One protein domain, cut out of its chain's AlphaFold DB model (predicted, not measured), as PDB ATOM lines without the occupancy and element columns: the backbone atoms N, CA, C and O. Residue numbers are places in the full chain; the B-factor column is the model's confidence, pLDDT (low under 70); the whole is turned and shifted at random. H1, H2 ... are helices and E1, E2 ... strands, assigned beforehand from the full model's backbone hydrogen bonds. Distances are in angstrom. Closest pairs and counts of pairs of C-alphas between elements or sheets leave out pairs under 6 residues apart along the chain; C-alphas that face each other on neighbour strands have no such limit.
ATOM      1  N   TRP A   5     150.282 159.772 183.864       83.88
ATOM      2  CA  TRP A   5     151.610 159.979 183.275       83.88
ATOM      3  C   TRP A   5     151.641 159.555 181.797       83.88
ATOM      4  O   TRP A   5     150.857 158.697 181.380       83.88
ATOM      5  N   ILE A   6     152.525 160.161 180.999       85.88
ATOM      6  CA  ILE A   6     152.720 159.836 179.579       85.88
ATOM      7  C   ILE A   6     153.386 158.469 179.494       85.88
ATOM      8  O   ILE A   6     154.537 158.323 179.890       85.88
ATOM      9  N   ARG A   7     152.680 157.475 178.966       84.69
ATOM     10  CA  ARG A   7     153.146 156.089 178.906       84.69
ATOM     11  C   ARG A   7     153.971 155.786 177.675       84.69
ATOM     12  O   ARG A   7     154.963 155.068 177.779       84.69
ATOM     13  N   ARG A   8     153.539 156.277 176.520       84.81
ATOM     14  CA  ARG A   8     154.119 155.861 175.245       84.81
ATOM     15  C   ARG A   8     153.954 156.923 174.178       84.81
ATOM     16  O   ARG A   8     152.900 157.552 174.139       84.81
ATOM     17  N   LEU A   9     154.945 157.042 173.305       84.19
ATOM     18  CA  LEU A   9     154.898 157.801 172.061       84.19
ATOM     19  C   LEU A   9     155.183 156.847 170.893       84.19
ATOM     20  O   LEU A   9     156.171 156.117 170.929       84.19
ATOM     21  N   GLU A  10     154.324 156.844 169.881       82.44
ATOM     22  CA  GLU A  10     154.431 155.980 168.699       82.44
ATOM     23  C   GLU A  10     154.444 156.847 167.426       82.44
ATOM     24  O   GLU A  10     153.618 157.752 167.300       82.44
ATOM     25  N   PHE A  11     155.357 156.564 166.493       78.50
ATOM     26  CA  PHE A  11     155.478 157.208 165.175       78.50
ATOM     27  C   PHE A  11     155.190 156.231 164.037       78.50
ATOM     28  O   PHE A  11     155.384 155.026 164.201       78.50
ATOM     29  N   ASP A  12     154.807 156.767 162.871       73.69
ATOM     30  CA  ASP A  12     154.601 156.022 161.620       73.69
ATOM     31  C   ASP A  12     153.699 154.795 161.802       73.69
ATOM     32  O   ASP A  12     153.961 153.693 161.302       73.69
ATOM     33  N   LEU A  13     152.616 155.005 162.554       61.38
ATOM     34  CA  LEU A  13     151.632 153.979 162.864       61.38
ATOM     35  C   LEU A  13     151.161 153.283 161.585       61.38
ATOM     36  O   LEU A  13     150.819 153.934 160.601       61.38
ATOM     37  N   ARG A  14     151.065 151.948 161.637       60.12
ATOM     38  CA  ARG A  14     150.585 151.089 160.532       60.12
ATOM     39  C   ARG A  14     151.570 150.942 159.363       60.12
ATOM     40  O   ARG A  14     151.168 150.487 158.293       60.12
ATOM     41  N   THR A  15     152.843 151.279 159.567       58.44
ATOM     42  CA  THR A  15     153.937 150.982 158.630       58.44
ATOM     43  C   THR A  15     154.972 150.055 159.277       58.44
ATOM     44  O   THR A  15     155.079 150.013 160.498       58.44
ATOM     45  N   THR A  16     155.777 149.358 158.468       54.19
ATOM     46  CA  THR A  16     156.943 148.556 158.916       54.19
ATOM     47  C   THR A  16     158.109 149.414 159.436       54.19
ATOM     48  O   THR A  16     159.195 148.908 159.688       54.19
ATOM     49  N   GLY A  17     157.937 150.739 159.501       61.06
ATOM     50  CA  GLY A  17     158.918 151.690 160.025       61.06
ATOM     51  C   GLY A  17     158.523 152.280 161.377       61.06
ATOM     52  O   GLY A  17     159.152 153.250 161.802       61.06
ATOM     53  N   SER A  18     157.487 151.741 162.034       70.56
ATOM     54  CA  SER A  18     156.954 152.310 163.271       70.56
ATOM     55  C   SER A  18     158.010 152.358 164.372       70.56
ATOM     56  O   SER A  18     158.712 151.374 164.609       70.56
ATOM     57  N   ARG A  19     158.102 153.495 165.067       75.31
ATOM     58  CA  ARG A  19     158.996 153.669 166.221       75.31
ATOM     59  C   ARG A  19     158.172 153.852 167.479       75.31
ATOM     60  O   ARG A  19     157.318 154.736 167.526       75.31
ATOM     61  N   GLU A  20     158.466 153.056 168.497       81.62
ATOM     62  CA  GLU A  20     157.831 153.137 169.809       81.62
ATOM     63  C   GLU A  20     158.832 153.615 170.866       81.62
ATOM     64  O   GLU A  20     159.960 153.130 170.939       81.62
ATOM     65  N   TYR A  21     158.386 154.542 171.711       83.00
ATOM     66  CA  TYR A  21     159.084 154.984 172.912       83.00
ATOM     67  C   TYR A  21     158.188 154.741 174.122       83.00
ATOM     68  O   TYR A  21     157.094 155.302 174.207       83.00
ATOM     69  N   VAL A  22     158.650 153.920 175.067       84.25
ATOM     70  CA  VAL A  22     157.955 153.649 176.334       84.25
ATOM     71  C   VAL A  22     158.623 154.436 177.451       84.25
ATOM     72  O   VAL A  22     159.836 154.365 177.640       84.25
ATOM     73  N   PHE A  23     157.823 155.169 178.217       86.88
ATOM     74  CA  PHE A  23     158.318 155.988 179.315       86.88
ATOM     75  C   PHE A  23     158.102 155.299 180.659       86.88
ATOM     76  O   PHE A  23     157.256 154.423 180.830       86.88
ATOM     77  N   SER A  24     158.884 155.721 181.642       85.62
ATOM     78  CA  SER A  24     158.714 155.368 183.043       85.62
ATOM     79  C   SER A  24     157.864 156.430 183.746       85.62
ATOM     80  O   SER A  24     157.902 157.601 183.364       85.62
ATOM     81  N   PRO A  25     157.135 156.070 184.815       84.38
ATOM     82  CA  PRO A  25     156.258 157.002 185.528       84.38
ATOM     83  C   PRO A  25     156.989 158.134 186.263       84.38
ATOM     84  O   PRO A  25     156.345 159.110 186.626       84.38
ATOM     85  N   GLN A  26     158.293 157.997 186.525       88.31
ATOM     86  CA  GLN A  26     159.091 158.990 187.257       88.31
ATOM     87  C   GLN A  26     160.087 159.702 186.345       88.31
ATOM     88  O   GLN A  26     159.989 160.907 186.161       88.31
ATOM     89  N   PHE A  27     161.046 158.974 185.777       90.50
ATOM     90  CA  PHE A  27     162.095 159.570 184.958       90.50
ATOM     91  C   PHE A  27     162.459 158.665 183.784       90.50
ATOM     92  O   PHE A  27     162.689 157.465 183.967       90.50
ATOM     93  N   THR A  28     162.525 159.255 182.594       89.81
ATOM     94  CA  THR A  28     163.063 158.635 181.383       89.81
ATOM     95  C   THR A  28     164.022 159.597 180.708       89.81
ATOM     96  O   THR A  28     163.665 160.744 180.463       89.81
ATOM     97  N   GLN A  29     165.209 159.103 180.369       87.62
ATOM     98  CA  GLN A  29     166.183 159.798 179.536       87.62
ATOM     99  C   GLN A  29     166.306 159.055 178.205       87.62
ATOM    100  O   GLN A  29     166.466 157.836 178.188       87.62
ATOM    101  N   LEU A  30     166.189 159.792 177.106       86.12
ATOM    102  CA  LEU A  30     166.276 159.309 175.738       86.12
ATOM    103  C   LEU A  30     167.611 159.737 175.141       86.12
ATOM    104  O   LEU A  30     167.792 160.901 174.779       86.12
ATOM    105  N   GLU A  31     168.540 158.794 175.046       84.50
ATOM    106  CA  GLU A  31     169.861 159.050 174.483       84.50
ATOM    107  C   GLU A  31     169.850 158.851 172.966       84.50
ATOM    108  O   GLU A  31     169.518 157.774 172.473       84.50
ATOM    109  N   HIS A  32     170.249 159.877 172.215       78.62
ATOM    110  CA  HIS A  32     170.474 159.761 170.774       78.62
ATOM    111  C   HIS A  32     171.708 160.561 170.365       78.62
ATOM    112  O   HIS A  32     171.874 161.714 170.761       78.62
ATOM    113  N   VAL A  33     172.543 159.961 169.511       75.25
ATOM    114  CA  VAL A  33     173.720 160.620 168.917       75.25
ATOM    115  C   VAL A  33     173.289 161.746 167.971       75.25
ATOM    116  O   VAL A  33     173.881 162.820 167.968       75.25
ATOM    117  N   ASN A  34     172.237 161.511 167.177       77.69
ATOM    118  CA  ASN A  34     171.761 162.450 166.166       77.69
ATOM    119  C   ASN A  34     170.775 163.470 166.770       77.69
ATOM    120  O   ASN A  34     169.726 163.089 167.293       77.69
ATOM    121  N   GLU A  35     171.091 164.760 166.641       77.88
ATOM    122  CA  GLU A  35     170.226 165.874 167.046       77.88
ATOM    123  C   GLU A  35     168.856 165.832 166.355       77.88
ATOM    124  O   GLU A  35     167.839 166.024 167.013       77.88
ATOM    125  N   GLU A  36     168.801 165.476 165.069       76.56
ATOM    126  CA  GLU A  36     167.550 165.348 164.310       76.56
ATOM    127  C   GLU A  36     166.620 164.294 164.930       76.56
ATOM    128  O   GLU A  36     165.407 164.485 165.011       76.56
ATOM    129  N   GLN A  37     167.185 163.194 165.439       75.19
ATOM    130  CA  GLN A  37     166.405 162.163 166.122       75.19
ATOM    131  C   GLN A  37     165.894 162.647 167.485       75.19
ATOM    132  O   GLN A  37     164.736 162.385 167.808       75.19
ATOM    133  N   ARG A  38     166.711 163.378 168.262       79.56
ATOM    134  CA  ARG A  38     166.280 163.962 169.550       79.56
ATOM    135  C   ARG A  38     165.155 164.971 169.353       79.56
ATOM    136  O   ARG A  38     164.092 164.824 169.956       79.56
ATOM    137  N   SER A  39     165.366 165.940 168.466       78.44
ATOM    138  CA  SER A  39     164.371 166.954 168.108       78.44
ATOM    139  C   SER A  39     163.102 166.302 167.568       78.44
ATOM    140  O   SER A  39     161.997 166.681 167.953       78.44
ATOM    141  N   GLY A  40     163.247 165.232 166.780       79.19
ATOM    142  CA  GLY A  40     162.130 164.502 166.202       79.19
ATOM    143  C   GLY A  40     161.156 163.894 167.220       79.19
ATOM    144  O   GLY A  40     159.957 163.814 166.933       79.19
ATOM    145  N   ILE A  41     161.643 163.503 168.403       81.19
ATOM    146  CA  ILE A  41     160.821 162.990 169.511       81.19
ATOM    147  C   ILE A  41     160.010 164.121 170.142       81.19
ATOM    148  O   ILE A  41     158.799 163.985 170.321       81.19
ATOM    149  N   LEU A  42     160.670 165.241 170.449       82.94
ATOM    150  CA  LEU A  42     160.042 166.407 171.072       82.94
ATOM    151  C   LEU A  42     158.982 167.020 170.160       82.94
ATOM    152  O   LEU A  42     157.861 167.249 170.597       82.94
ATOM    153  N   GLU A  43     159.298 167.184 168.880       79.94
ATOM    154  CA  GLU A  43     158.351 167.617 167.848       79.94
ATOM    155  C   GLU A  43     157.156 166.649 167.727       79.94
ATOM    156  O   GLU A  43     156.000 167.061 167.661       79.94
ATOM    157  N   GLY A  44     157.384 165.332 167.800       80.06
ATOM    158  CA  GLY A  44     156.290 164.352 167.839       80.06
ATOM    159  C   GLY A  44     155.364 164.505 169.049       80.06
ATOM    160  O   GLY A  44     154.137 164.379 168.924       80.06
ATOM    161  N   MET A  45     155.931 164.813 170.217       83.19
ATOM    162  CA  MET A  45     155.145 165.147 171.403       83.19
ATOM    163  C   MET A  45     154.363 166.444 171.192       83.19
ATOM    164  O   MET A  45     153.151 166.448 171.388       83.19
ATOM    165  N   GLU A  46     155.000 167.523 170.733       81.44
ATOM    166  CA  GLU A  46     154.324 168.801 170.466       81.44
ATOM    167  C   GLU A  46     153.181 168.658 169.459       81.44
ATOM    168  O   GLU A  46     152.095 169.222 169.655       81.44
ATOM    169  N   TYR A  47     153.395 167.867 168.407       79.56
ATOM    170  CA  TYR A  47     152.365 167.513 167.446       79.56
ATOM    171  C   TYR A  47     151.197 166.814 168.148       79.56
ATOM    172  O   TYR A  47     150.056 167.272 168.066       79.56
ATOM    173  N   SER A  48     151.451 165.758 168.915       79.75
ATOM    174  CA  SER A  48     150.393 165.008 169.610       79.75
ATOM    175  C   SER A  48     149.623 165.854 170.631       79.75
ATOM    176  O   SER A  48     148.427 165.645 170.838       79.75
ATOM    177  N   LEU A  49     150.288 166.846 171.223       78.69
ATOM    178  CA  LEU A  49     149.758 167.731 172.260       78.69
ATOM    179  C   LEU A  49     149.107 169.008 171.706       78.69
ATOM    180  O   LEU A  49     148.690 169.871 172.469       78.69
ATOM    181  N   CYS A  50     148.977 169.139 170.383       75.62
ATOM    182  CA  CYS A  50     148.400 170.318 169.725       75.62
ATOM    183  C   CYS A  50     149.193 171.631 169.905       75.62
ATOM    184  O   CYS A  50     148.601 172.701 169.745       75.62
ATOM    185  N   GLN A  51     150.504 171.573 170.178       72.56
ATOM    186  CA  GLN A  51     151.364 172.767 170.251       72.56
ATOM    187  C   GLN A  51     151.928 173.206 168.899       72.56
ATOM    188  O   GLN A  51     152.124 174.400 168.676       72.56
ATOM    189  N   GLU A  52     152.172 172.271 167.980       65.25
ATOM    190  CA  GLU A  52     152.737 172.617 166.675       65.25
ATOM    191  C   GLU A  52     151.735 173.312 165.746       65.25
ATOM    192  O   GLU A  52     150.570 172.913 165.613       65.25
ATOM    193  N   ARG A  53     152.244 174.323 165.027       52.81
ATOM    194  CA  ARG A  53     151.590 174.925 163.854       52.81
ATOM    195  C   ARG A  53     151.915 174.178 162.559       52.81
ATOM    196  O   ARG A  53     151.134 174.267 161.614       52.81
ATOM    197  N   THR A  54     153.044 173.470 162.511       52.38
ATOM    198  CA  THR A  54     153.551 172.847 161.287       52.38
ATOM    199  C   THR A  54     153.042 171.408 161.172       52.38
ATOM    200  O   THR A  54     153.140 170.647 162.130       52.38
ATOM    201  N   PRO A  55     152.457 171.011 160.032       56.00
ATOM    202  CA  PRO A  55     152.002 169.646 159.838       56.00
ATOM    203  C   PRO A  55     153.194 168.676 159.704       56.00
ATOM    204  O   PRO A  55     154.044 168.874 158.840       56.00
ATOM    205  N   ARG A  56     153.233 167.598 160.499       59.69
ATOM    206  CA  ARG A  56     154.088 166.431 160.227       59.69
ATOM    207  C   ARG A  56     153.386 165.455 159.282       59.69
ATOM    208  O   ARG A  56     152.270 165.032 159.568       59.69
ATOM    209  N   ASN A  57     154.059 165.028 158.211       64.56
ATOM    210  CA  ASN A  57     153.591 163.964 157.303       64.56
ATOM    211  C   ASN A  57     153.723 162.557 157.934       64.56
ATOM    212  O   ASN A  57     154.120 161.612 157.259       64.56
ATOM    213  N   THR A  58     153.442 162.419 159.230       66.19
ATOM    214  CA  THR A  58     153.517 161.151 159.964       66.19
ATOM    215  C   THR A  58     152.354 161.031 160.946       66.19
ATOM    216  O   THR A  58     151.833 162.030 161.456       66.19
ATOM    217  N   ASP A  59     151.935 159.795 161.189       71.81
ATOM    218  CA  ASP A  59     150.940 159.461 162.196       71.81
ATOM    219  C   ASP A  59     151.626 159.318 163.555       71.81
ATOM    220  O   ASP A  59     152.557 158.526 163.698       71.81
ATOM    221  N   VAL A  60     151.149 160.065 164.556       75.50
ATOM    222  CA  VAL A  60     151.730 160.058 165.902       75.50
ATOM    223  C   VAL A  60     150.658 159.734 166.941       75.50
ATOM    224  O   VAL A  60     149.579 160.332 166.965       75.50
ATOM    225  N   ALA A  61     150.940 158.781 167.824       78.25
ATOM    226  CA  ALA A  61     150.094 158.497 168.978       78.25
ATOM    227  C   ALA A  61     150.828 158.754 170.286       78.25
ATOM    228  O   ALA A  61     152.011 158.454 170.431       78.25
ATOM    229  N   LEU A  62     150.074 159.252 171.260       80.81
ATOM    230  CA  LEU A  62     150.513 159.478 172.622       80.81
ATOM    231  C   LEU A  62     149.552 158.756 173.568       80.81
ATOM    232  O   LEU A  62     148.358 159.047 173.633       80.81
ATOM    233  N   SER A  63     150.066 157.791 174.321       79.94
ATOM    234  CA  SER A  63     149.275 157.081 175.325       79.94
ATOM    235  C   SER A  63     149.624 157.557 176.726       79.94
ATOM    236  O   SER A  63     150.773 157.890 177.025       79.94
ATOM    237  N   PHE A  64     148.631 157.535 177.603       78.62
ATOM    238  CA  PHE A  64     148.742 157.922 178.997       78.62
ATOM    239  C   PHE A  64     148.264 156.783 179.881       78.62
ATOM    240  O   PHE A  64     147.281 156.090 179.606       78.62
ATOM    241  N   ASN A  65     148.933 156.608 181.007       73.62
ATOM    242  CA  ASN A  65     148.387 155.793 182.069       73.62
ATOM    243  C   ASN A  65     147.390 156.655 182.847       73.62
ATOM    244  O   ASN A  65     147.805 157.614 183.476       73.62
ATOM    245  N   ALA A  66     146.093 156.358 182.781       64.69
ATOM    246  CA  ALA A  66     145.052 157.080 183.510       64.69
ATOM    247  C   ALA A  66     144.083 156.078 184.154       64.69
ATOM    248  O   ALA A  66     143.058 155.703 183.587       64.69
ATOM    249  N   GLY A  67     144.437 155.589 185.345       60.59
ATOM    250  CA  GLY A  67     143.627 154.607 186.076       60.59
ATOM    251  C   GLY A  67     143.557 153.229 185.401       60.59
ATOM    252  O   GLY A  67     144.418 152.867 184.604       60.59
ATOM    253  N   ALA A  68     142.525 152.444 185.732       47.03
ATOM    254  CA  ALA A  68     142.436 151.012 185.410       47.03
ATOM    255  C   ALA A  68     142.323 150.662 183.913       47.03
ATOM    256  O   ALA A  68     142.392 149.484 183.570       47.03
ATOM    257  N   ARG A  69     142.124 151.639 183.017       53.75
ATOM    258  CA  ARG A  69     141.956 151.377 181.575       53.75
ATOM    259  C   ARG A  69     142.984 152.046 180.665       53.75
ATOM    260  O   ARG A  69     143.026 151.694 179.493       53.75
ATOM    261  N   GLY A  70     143.844 152.927 181.185       58.41
ATOM    262  CA  GLY A  70     144.692 153.772 180.337       58.41
ATOM    263  C   GLY A  70     143.858 154.727 179.470       58.41
ATOM    264  O   GLY A  70     142.742 154.414 179.066       58.41
ATOM    265  N   SER A  71     144.389 155.909 179.182       65.38
ATOM    266  CA  SER A  71     143.785 156.818 178.204       65.38
ATOM    267  C   SER A  71     144.700 156.879 176.994       65.38
ATOM    268  O   SER A  71     145.910 157.042 177.133       65.38
ATOM    269  N   PHE A  72     144.135 156.734 175.803       67.94
ATOM    270  CA  PHE A  72     144.884 156.790 174.556       67.94
ATOM    271  C   PHE A  72     144.500 158.045 173.784       67.94
ATOM    272  O   PHE A  72     143.329 158.418 173.749       67.94
ATOM    273  N   MET A  73     145.481 158.710 173.185       68.38
ATOM    274  CA  MET A  73     145.254 159.879 172.352       68.38
ATOM    275  C   MET A  73     146.054 159.748 171.067       68.38
ATOM    276  O   MET A  73     147.247 159.462 171.067       68.38
ATOM    277  N   PHE A  74     145.377 159.935 169.945       73.06
ATOM    278  CA  PHE A  74     145.950 159.724 168.629       73.06
ATOM    279  C   PHE A  74     145.718 160.936 167.747       73.06
ATOM    280  O   PHE A  74     144.592 161.428 167.622       73.06
ATOM    281  N   ARG A  75     146.792 161.385 167.097       71.56
ATOM    282  CA  ARG A  75     146.750 162.440 166.096       71.56
ATOM    283  C   ARG A  75     147.411 161.942 164.813       71.56
ATOM    284  O   ARG A  75     148.617 161.744 164.746       71.56
ATOM    285  N   SER A  76     146.623 161.794 163.757       68.75
ATOM    286  CA  SER A  76     147.118 161.445 162.417       68.75
ATOM    287  C   SER A  76     147.073 162.634 161.481       68.75
ATOM    288  O   SER A  76     146.286 163.566 161.675       68.75
ATOM    289  N   MET A  77     147.881 162.583 160.427       65.44
ATOM    290  CA  MET A  77     147.667 163.419 159.255       65.44
ATOM    291  C   MET A  77     146.971 162.600 158.184       65.44
ATOM    292  O   MET A  77     147.444 161.540 157.792       65.44
ATOM    293  N   ASN A  78     145.845 163.080 157.664       61.25
ATOM    294  CA  ASN A  78     145.280 162.426 156.494       61.25
ATOM    295  C   ASN A  78     146.061 162.795 155.218       61.25
ATOM    296  O   ASN A  78     146.792 163.783 155.176       61.25
ATOM    297  N   LYS A  79     145.825 162.041 154.139       56.72
ATOM    298  CA  LYS A  79     146.443 162.247 152.813       56.72
ATOM    299  C   LYS A  79     146.232 163.651 152.215       56.72
ATOM    300  O   LYS A  79     146.920 164.010 151.271       56.72
ATOM    301  N   ASN A  80     145.304 164.437 152.765       57.28
ATOM    302  CA  ASN A  80     144.986 165.795 152.321       57.28
ATOM    303  C   ASN A  80     145.643 166.868 153.214       57.28
ATOM    304  O   ASN A  80     145.221 168.023 153.182       57.28
ATOM    305  N   GLY A  81     146.597 166.489 154.072       62.94
ATOM    306  CA  GLY A  81     147.298 167.401 154.981       62.94
ATOM    307  C   GLY A  81     146.451 167.911 156.152       62.94
ATOM    308  O   GLY A  81     146.862 168.834 156.853       62.94
ATOM    309  N   ARG A  82     145.254 167.350 156.390       68.81
ATOM    310  CA  ARG A  82     144.405 167.727 157.532       68.81
ATOM    311  C   ARG A  82     144.646 166.781 158.702       68.81
ATOM    312  O   ARG A  82     144.533 165.563 158.548       68.81
ATOM    313  N   SER A  83     144.904 167.341 159.883       75.00
ATOM    314  CA  SER A  83     144.982 166.552 161.115       75.00
ATOM    315  C   SER A  83     143.635 165.897 161.440       75.00
ATOM    316  O   SER A  83     142.581 166.526 161.323       75.00
ATOM    317  N   ARG A  84     143.681 164.642 161.884       79.38
ATOM    318  CA  ARG A  84     142.571 163.914 162.504       79.38
ATOM    319  C   ARG A  84     142.936 163.596 163.948       79.38
ATOM    320  O   ARG A  84     144.073 163.223 164.221       79.38
ATOM    321  N   TYR A  85     141.963 163.726 164.840       83.75
ATOM    322  CA  TYR A  85     142.113 163.471 166.271       83.75
ATOM    323  C   TYR A  85     141.256 162.265 166.652       83.75
ATOM    324  O   TYR A  85     140.136 162.142 166.162       83.75
ATOM    325  N   SER A  86     141.767 161.393 167.514       82.12
ATOM    326  CA  SER A  86     141.053 160.246 168.081       82.12
ATOM    327  C   SER A  86     141.461 160.048 169.536       82.12
ATOM    328  O   SER A  86     142.561 160.417 169.945       82.12
ATOM    329  N   MET A  87     140.574 159.429 170.306       76.88
ATOM    330  CA  MET A  87     140.772 159.104 171.724       76.88
ATOM    331  C   MET A  87     140.806 157.589 171.982       76.88
ATOM    332  O   MET A  87     140.762 157.141 173.125       76.88
ATOM    333  N   ASP A  88     140.835 156.787 170.921       71.81
ATOM    334  CA  ASP A  88     140.946 155.337 170.989       71.81
ATOM    335  C   ASP A  88     141.842 154.796 169.866       71.81
ATOM    336  O   ASP A  88     142.085 155.454 168.846       71.81
ATOM    337  N   TYR A  89     142.352 153.581 170.081       63.91
ATOM    338  CA  TYR A  89     143.126 152.840 169.081       63.91
ATOM    339  C   TYR A  89     142.282 152.470 167.849       63.91
ATOM    340  O   TYR A  89     142.833 152.179 166.788       63.91
ATOM    341  N   VAL A  90     140.949 152.500 167.977       66.50
ATOM    342  CA  VAL A  90     139.999 152.211 166.891       66.50
ATOM    343  C   VAL A  90     139.987 153.347 165.857       66.50
ATOM    344  O   VAL A  90     139.762 153.105 164.673       66.50
ATOM    345  N   GLY A  91     140.330 154.570 166.269       68.44
ATOM    346  CA  GLY A  91     140.427 155.735 165.400       68.44
ATOM    347  C   GLY A  91     139.118 156.511 165.264       68.44
ATOM    348  O   GLY A  91     138.913 157.138 164.222       68.44
ATOM    349  N   ASN A  92     138.231 156.466 166.264       78.56
ATOM    350  CA  ASN A  92     136.981 157.225 166.222       78.56
ATOM    351  C   ASN A  92     137.273 158.737 166.249       78.56
ATOM    352  O   ASN A  92     137.869 159.235 167.209       78.56
ATOM    353  N   PRO A  93     136.874 159.489 165.205       83.12
ATOM    354  CA  PRO A  93     137.269 160.879 165.066       83.12
ATOM    355  C   PRO A  93     136.585 161.764 166.108       83.12
ATOM    356  O   PRO A  93     135.373 161.697 166.299       83.12
ATOM    357  N   VAL A  94     137.365 162.655 166.714       85.44
ATOM    358  CA  VAL A  94     136.885 163.733 167.589       85.44
ATOM    359  C   VAL A  94     137.303 165.097 167.040       85.44
ATOM    360  O   VAL A  94     138.216 165.211 166.216       85.44
ATOM    361  N   SER A  95     136.626 166.154 167.491       86.44
ATOM    362  CA  SER A  95     137.048 167.532 167.206       86.44
ATOM    363  C   SER A  95     138.353 167.878 167.936       86.44
ATOM    364  O   SER A  95     138.689 167.263 168.952       86.44
ATOM    365  N   LYS A  96     139.083 168.892 167.450       85.31
ATOM    366  CA  LYS A  96     140.289 169.393 168.131       85.31
ATOM    367  C   LYS A  96     139.946 169.914 169.529       85.31
ATOM    368  O   LYS A  96     140.698 169.696 170.472       85.31
ATOM    369  N   GLU A  97     138.806 170.581 169.659       85.69
ATOM    370  CA  GLU A  97     138.312 171.173 170.899       85.69
ATOM    371  C   GLU A  97     137.988 170.094 171.939       85.69
ATOM    372  O   GLU A  97     138.339 170.231 173.110       85.69
ATOM    373  N   GLU A  98     137.344 169.000 171.521       86.12
ATOM    374  CA  GLU A  98     137.082 167.858 172.401       86.12
ATOM    375  C   GLU A  98     138.378 167.148 172.810       86.12
ATOM    376  O   GLU A  98     138.545 166.809 173.982       86.12
ATOM    377  N   TYR A  99     139.303 166.965 171.866       85.00
ATOM    378  CA  TYR A  99     140.619 166.376 172.116       85.00
ATOM    379  C   TYR A  99     141.412 167.190 173.155       85.00
ATOM    380  O   TYR A  99     141.871 166.639 174.156       85.00
ATOM    381  N   ALA A 100     141.489 168.516 172.982       81.88
ATOM    382  CA  ALA A 100     142.142 169.431 173.921       81.88
ATOM    383  C   ALA A 100     141.497 169.397 175.314       81.88
ATOM    384  O   ALA A 100     142.189 169.211 176.314       81.88
ATOM    385  N   ARG A 101     140.163 169.466 175.385       82.94
ATOM    386  CA  ARG A 101     139.431 169.411 176.659       82.94
ATOM    387  C   ARG A 101     139.679 168.105 177.415       82.94
ATOM    388  O   ARG A 101     139.764 168.108 178.640       82.94
ATOM    389  N   LYS A 102     139.787 166.972 176.711       79.25
ATOM    390  CA  LYS A 102     140.086 165.675 177.339       79.25
ATOM    391  C   LYS A 102     141.543 165.558 177.788       79.25
ATOM    392  O   LYS A 102     141.777 164.906 178.806       79.25
ATOM    393  N   MET A 103     142.500 166.178 177.090       78.75
ATOM    394  CA  MET A 103     143.888 166.307 177.572       78.75
ATOM    395  C   MET A 103     143.933 167.048 178.903       78.75
ATOM    396  O   MET A 103     144.421 166.501 179.894       78.75
ATOM    397  N   GLU A 104     143.328 168.233 178.948       78.06
ATOM    398  CA  GLU A 104     143.262 169.050 180.161       78.06
ATOM    399  C   GLU A 104     142.527 168.321 181.293       78.06
ATOM    400  O   GLU A 104     143.029 168.241 182.412       78.06
ATOM    401  N   GLY A 105     141.383 167.694 180.991       73.62
ATOM    402  CA  GLY A 105     140.626 166.880 181.947       73.62
ATOM    403  C   GLY A 105     141.376 165.638 182.447       73.62
ATOM    404  O   GLY A 105     141.063 165.123 183.519       73.62
ATOM    405  N   SER A 106     142.392 165.180 181.710       71.00
ATOM    406  CA  SER A 106     143.309 164.111 182.128       71.00
ATOM    407  C   SER A 106     144.521 164.648 182.905       71.00
ATOM    408  O   SER A 106     145.439 163.894 183.202       71.00
ATOM    409  N   GLY A 107     144.563 165.941 183.236       69.88
ATOM    410  CA  GLY A 107     145.682 166.562 183.948       69.88
ATOM    411  C   GLY A 107     146.924 166.802 183.084       69.88
ATOM    412  O   GLY A 107     147.977 167.141 183.623       69.88
ATOM    413  N   ILE A 108     146.814 166.644 181.761       75.31
ATOM    414  CA  ILE A 108     147.883 166.951 180.808       75.31
ATOM    415  C   ILE A 108     147.689 168.390 180.345       75.31
ATOM    416  O   ILE A 108     146.942 168.675 179.409       75.31
ATOM    417  N   LEU A 109     148.348 169.306 181.048       76.44
ATOM    418  CA  LEU A 109     148.359 170.723 180.709       76.44
ATOM    419  C   LEU A 109     149.600 171.023 179.884       76.44
ATOM    420  O   LEU A 109     150.728 170.978 180.364       76.44
ATOM    421  N   VAL A 110     149.349 171.293 178.614       73.88
ATOM    422  CA  VAL A 110     150.353 171.295 177.560       73.88
ATOM    423  C   VAL A 110     151.246 172.542 177.603       73.88
ATOM    424  O   VAL A 110     152.456 172.455 177.396       73.88
ATOM    425  N   ARG A 263     168.951 152.167 180.515       41.31
ATOM    426  CA  ARG A 263     167.563 151.743 180.755       41.31
ATOM    427  C   ARG A 263     166.974 151.564 179.371       41.31
ATOM    428  O   ARG A 263     166.813 152.555 178.671       41.31
ATOM    429  N   GLU A 264     166.777 150.309 178.976       37.72
ATOM    430  CA  GLU A 264     166.245 149.907 177.676       37.72
ATOM    431  C   GLU A 264     165.074 150.809 177.272       37.72
ATOM    432  O   GLU A 264     163.938 150.648 177.714       37.72
ATOM    433  N   ILE A 265     165.351 151.772 176.395       43.06
ATOM    434  CA  ILE A 265     164.332 152.246 175.478       43.06
ATOM    435  C   ILE A 265     164.200 151.073 174.526       43.06
ATOM    436  O   ILE A 265     165.039 150.885 173.645       43.06
ATOM    437  N   HIS A 266     163.205 150.222 174.758       36.34
ATOM    438  CA  HIS A 266     162.822 149.249 173.753       36.34
ATOM    439  C   HIS A 266     162.308 150.041 172.552       36.34
ATOM    440  O   HIS A 266     161.126 150.365 172.469       36.34
ATOM    441  N   VAL A 267     163.207 150.377 171.629       41.75
ATOM    442  CA  VAL A 267     162.816 150.686 170.260       41.75
ATOM    443  C   VAL A 267     162.398 149.347 169.674       41.75
ATOM    444  O   VAL A 267     163.214 148.602 169.137       41.75
ATOM    445  N   ILE A 268     161.130 148.991 169.864       36.84
ATOM    446  CA  ILE A 268     160.549 147.843 169.181       36.84
ATOM    447  C   ILE A 268     160.386 148.283 167.726       36.84
ATOM    448  O   ILE A 268     159.461 149.019 167.393       36.84
ATOM    449  N   GLN A 269     161.333 147.898 166.873       35.59
ATOM    450  CA  GLN A 269     161.106 147.881 165.432       35.59
ATOM    451  C   GLN A 269     160.246 146.647 165.150       35.59
ATOM    452  O   GLN A 269     160.690 145.528 165.411       35.59
ATOM    453  N   ILE A 270     159.000 146.859 164.716       34.69
ATOM    454  CA  ILE A 270     158.087 145.793 164.273       34.69
ATOM    455  C   ILE A 270     158.235 145.619 162.764       34.69
ATOM    456  O   ILE A 270     158.141 146.645 162.052       34.69
TER     457      ILE A 270
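This is residues 5 to 110 and 263 to 270 of the 270 residues of an uncharacterized protein of Caenorhabditis brenneri (UniProt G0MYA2). Look for a wall of five antiparallel strands with two helices over one face: H1 crosses slantwise over E1 and E4, and H2 runs along E5 and E6; the other face has no named helix. E3 lies outside this sheet, beyond its E2 edge, and residues 32 to 37, of which 35 to 37 belong to H1, stick out. The printed part has 114 residues with two named helices and six named strands, in the order E1 E2 E3 H1 E4 E5 E6 H2; the sheet's order is E2 E1 E4 E5 E6, and the class is mixed, helices and strands. The whole is compact, with a radius of gyration of the C-alphas of 13.8 A and spans of 37 by 35 by 25 A.

Find C-alpha 5 at (151.610, 159.979, 183.275); from there E1, residues 5 to 11, runs 18.7 A. In the same sheet you find E2, residues 19 to 22, E4, residues 60 to 65 and 17.1 A long, E5, residues 71 to 77 and 20.4 A long, and E6, residues 83 to 86. E3 is residues 27 to 31. H1, residues 35 to 48, runs 20.0 A from C-alpha 35 at (170.226, 165.874, 167.046). H2, residues 96 to 105, runs 14.0 A and ends at C-alpha 105 at (140.626, 166.880, 181.947).

Start at inner strands E1 and E4, antiparallel at 159 degrees, where N 7 and O 63 are 2.8 A apart, within hydrogen-bond range. On one side of E1 is edge strand E2, its hairpin partner, with N 21 and O 9 at 2.8 A. E4, E5 and E6 form a meander, each strand the antiparallel neighbour of the one before; look at N 62 and O 73, 2.8 A, and N 86 and O 74, 2.8 A. H1 is on the sheet at a height over the sheet of 9.1 A; the closest C-alphas of H1 and E4 are those of Ser 48 and Leu 62, 6.3 A. On the local plane H1 and E1 stand at 59.7 degrees, only just slantwise. H2 is on the same face, at a height over the sheet of 9.5 A, only just along the strands at 27 degrees to E5 on the local plane; the C-alphas of Tyr 85 and Lys 96 are the closest of E6 and H2, 6.5 A. H1 and H2 are apart. E3 pairs with no named strand. In H1 and H2 every O i to N i+4 pair is within hydrogen-bond range.

The farthest C-alphas, those of Asn 80 and Arg 263, are 38.9 A apart. Residues 111 to 262 are not printed; C-alphas 110 and 263 are 26.2 A apart across this cut. The link from H1 to E4 is long, with 11 residues. The mean pLDDT of the printed part is 72.1; among the 39 residues under 70 are 52 to 58, 66 to 73, 76 to 82 and 263 to 270.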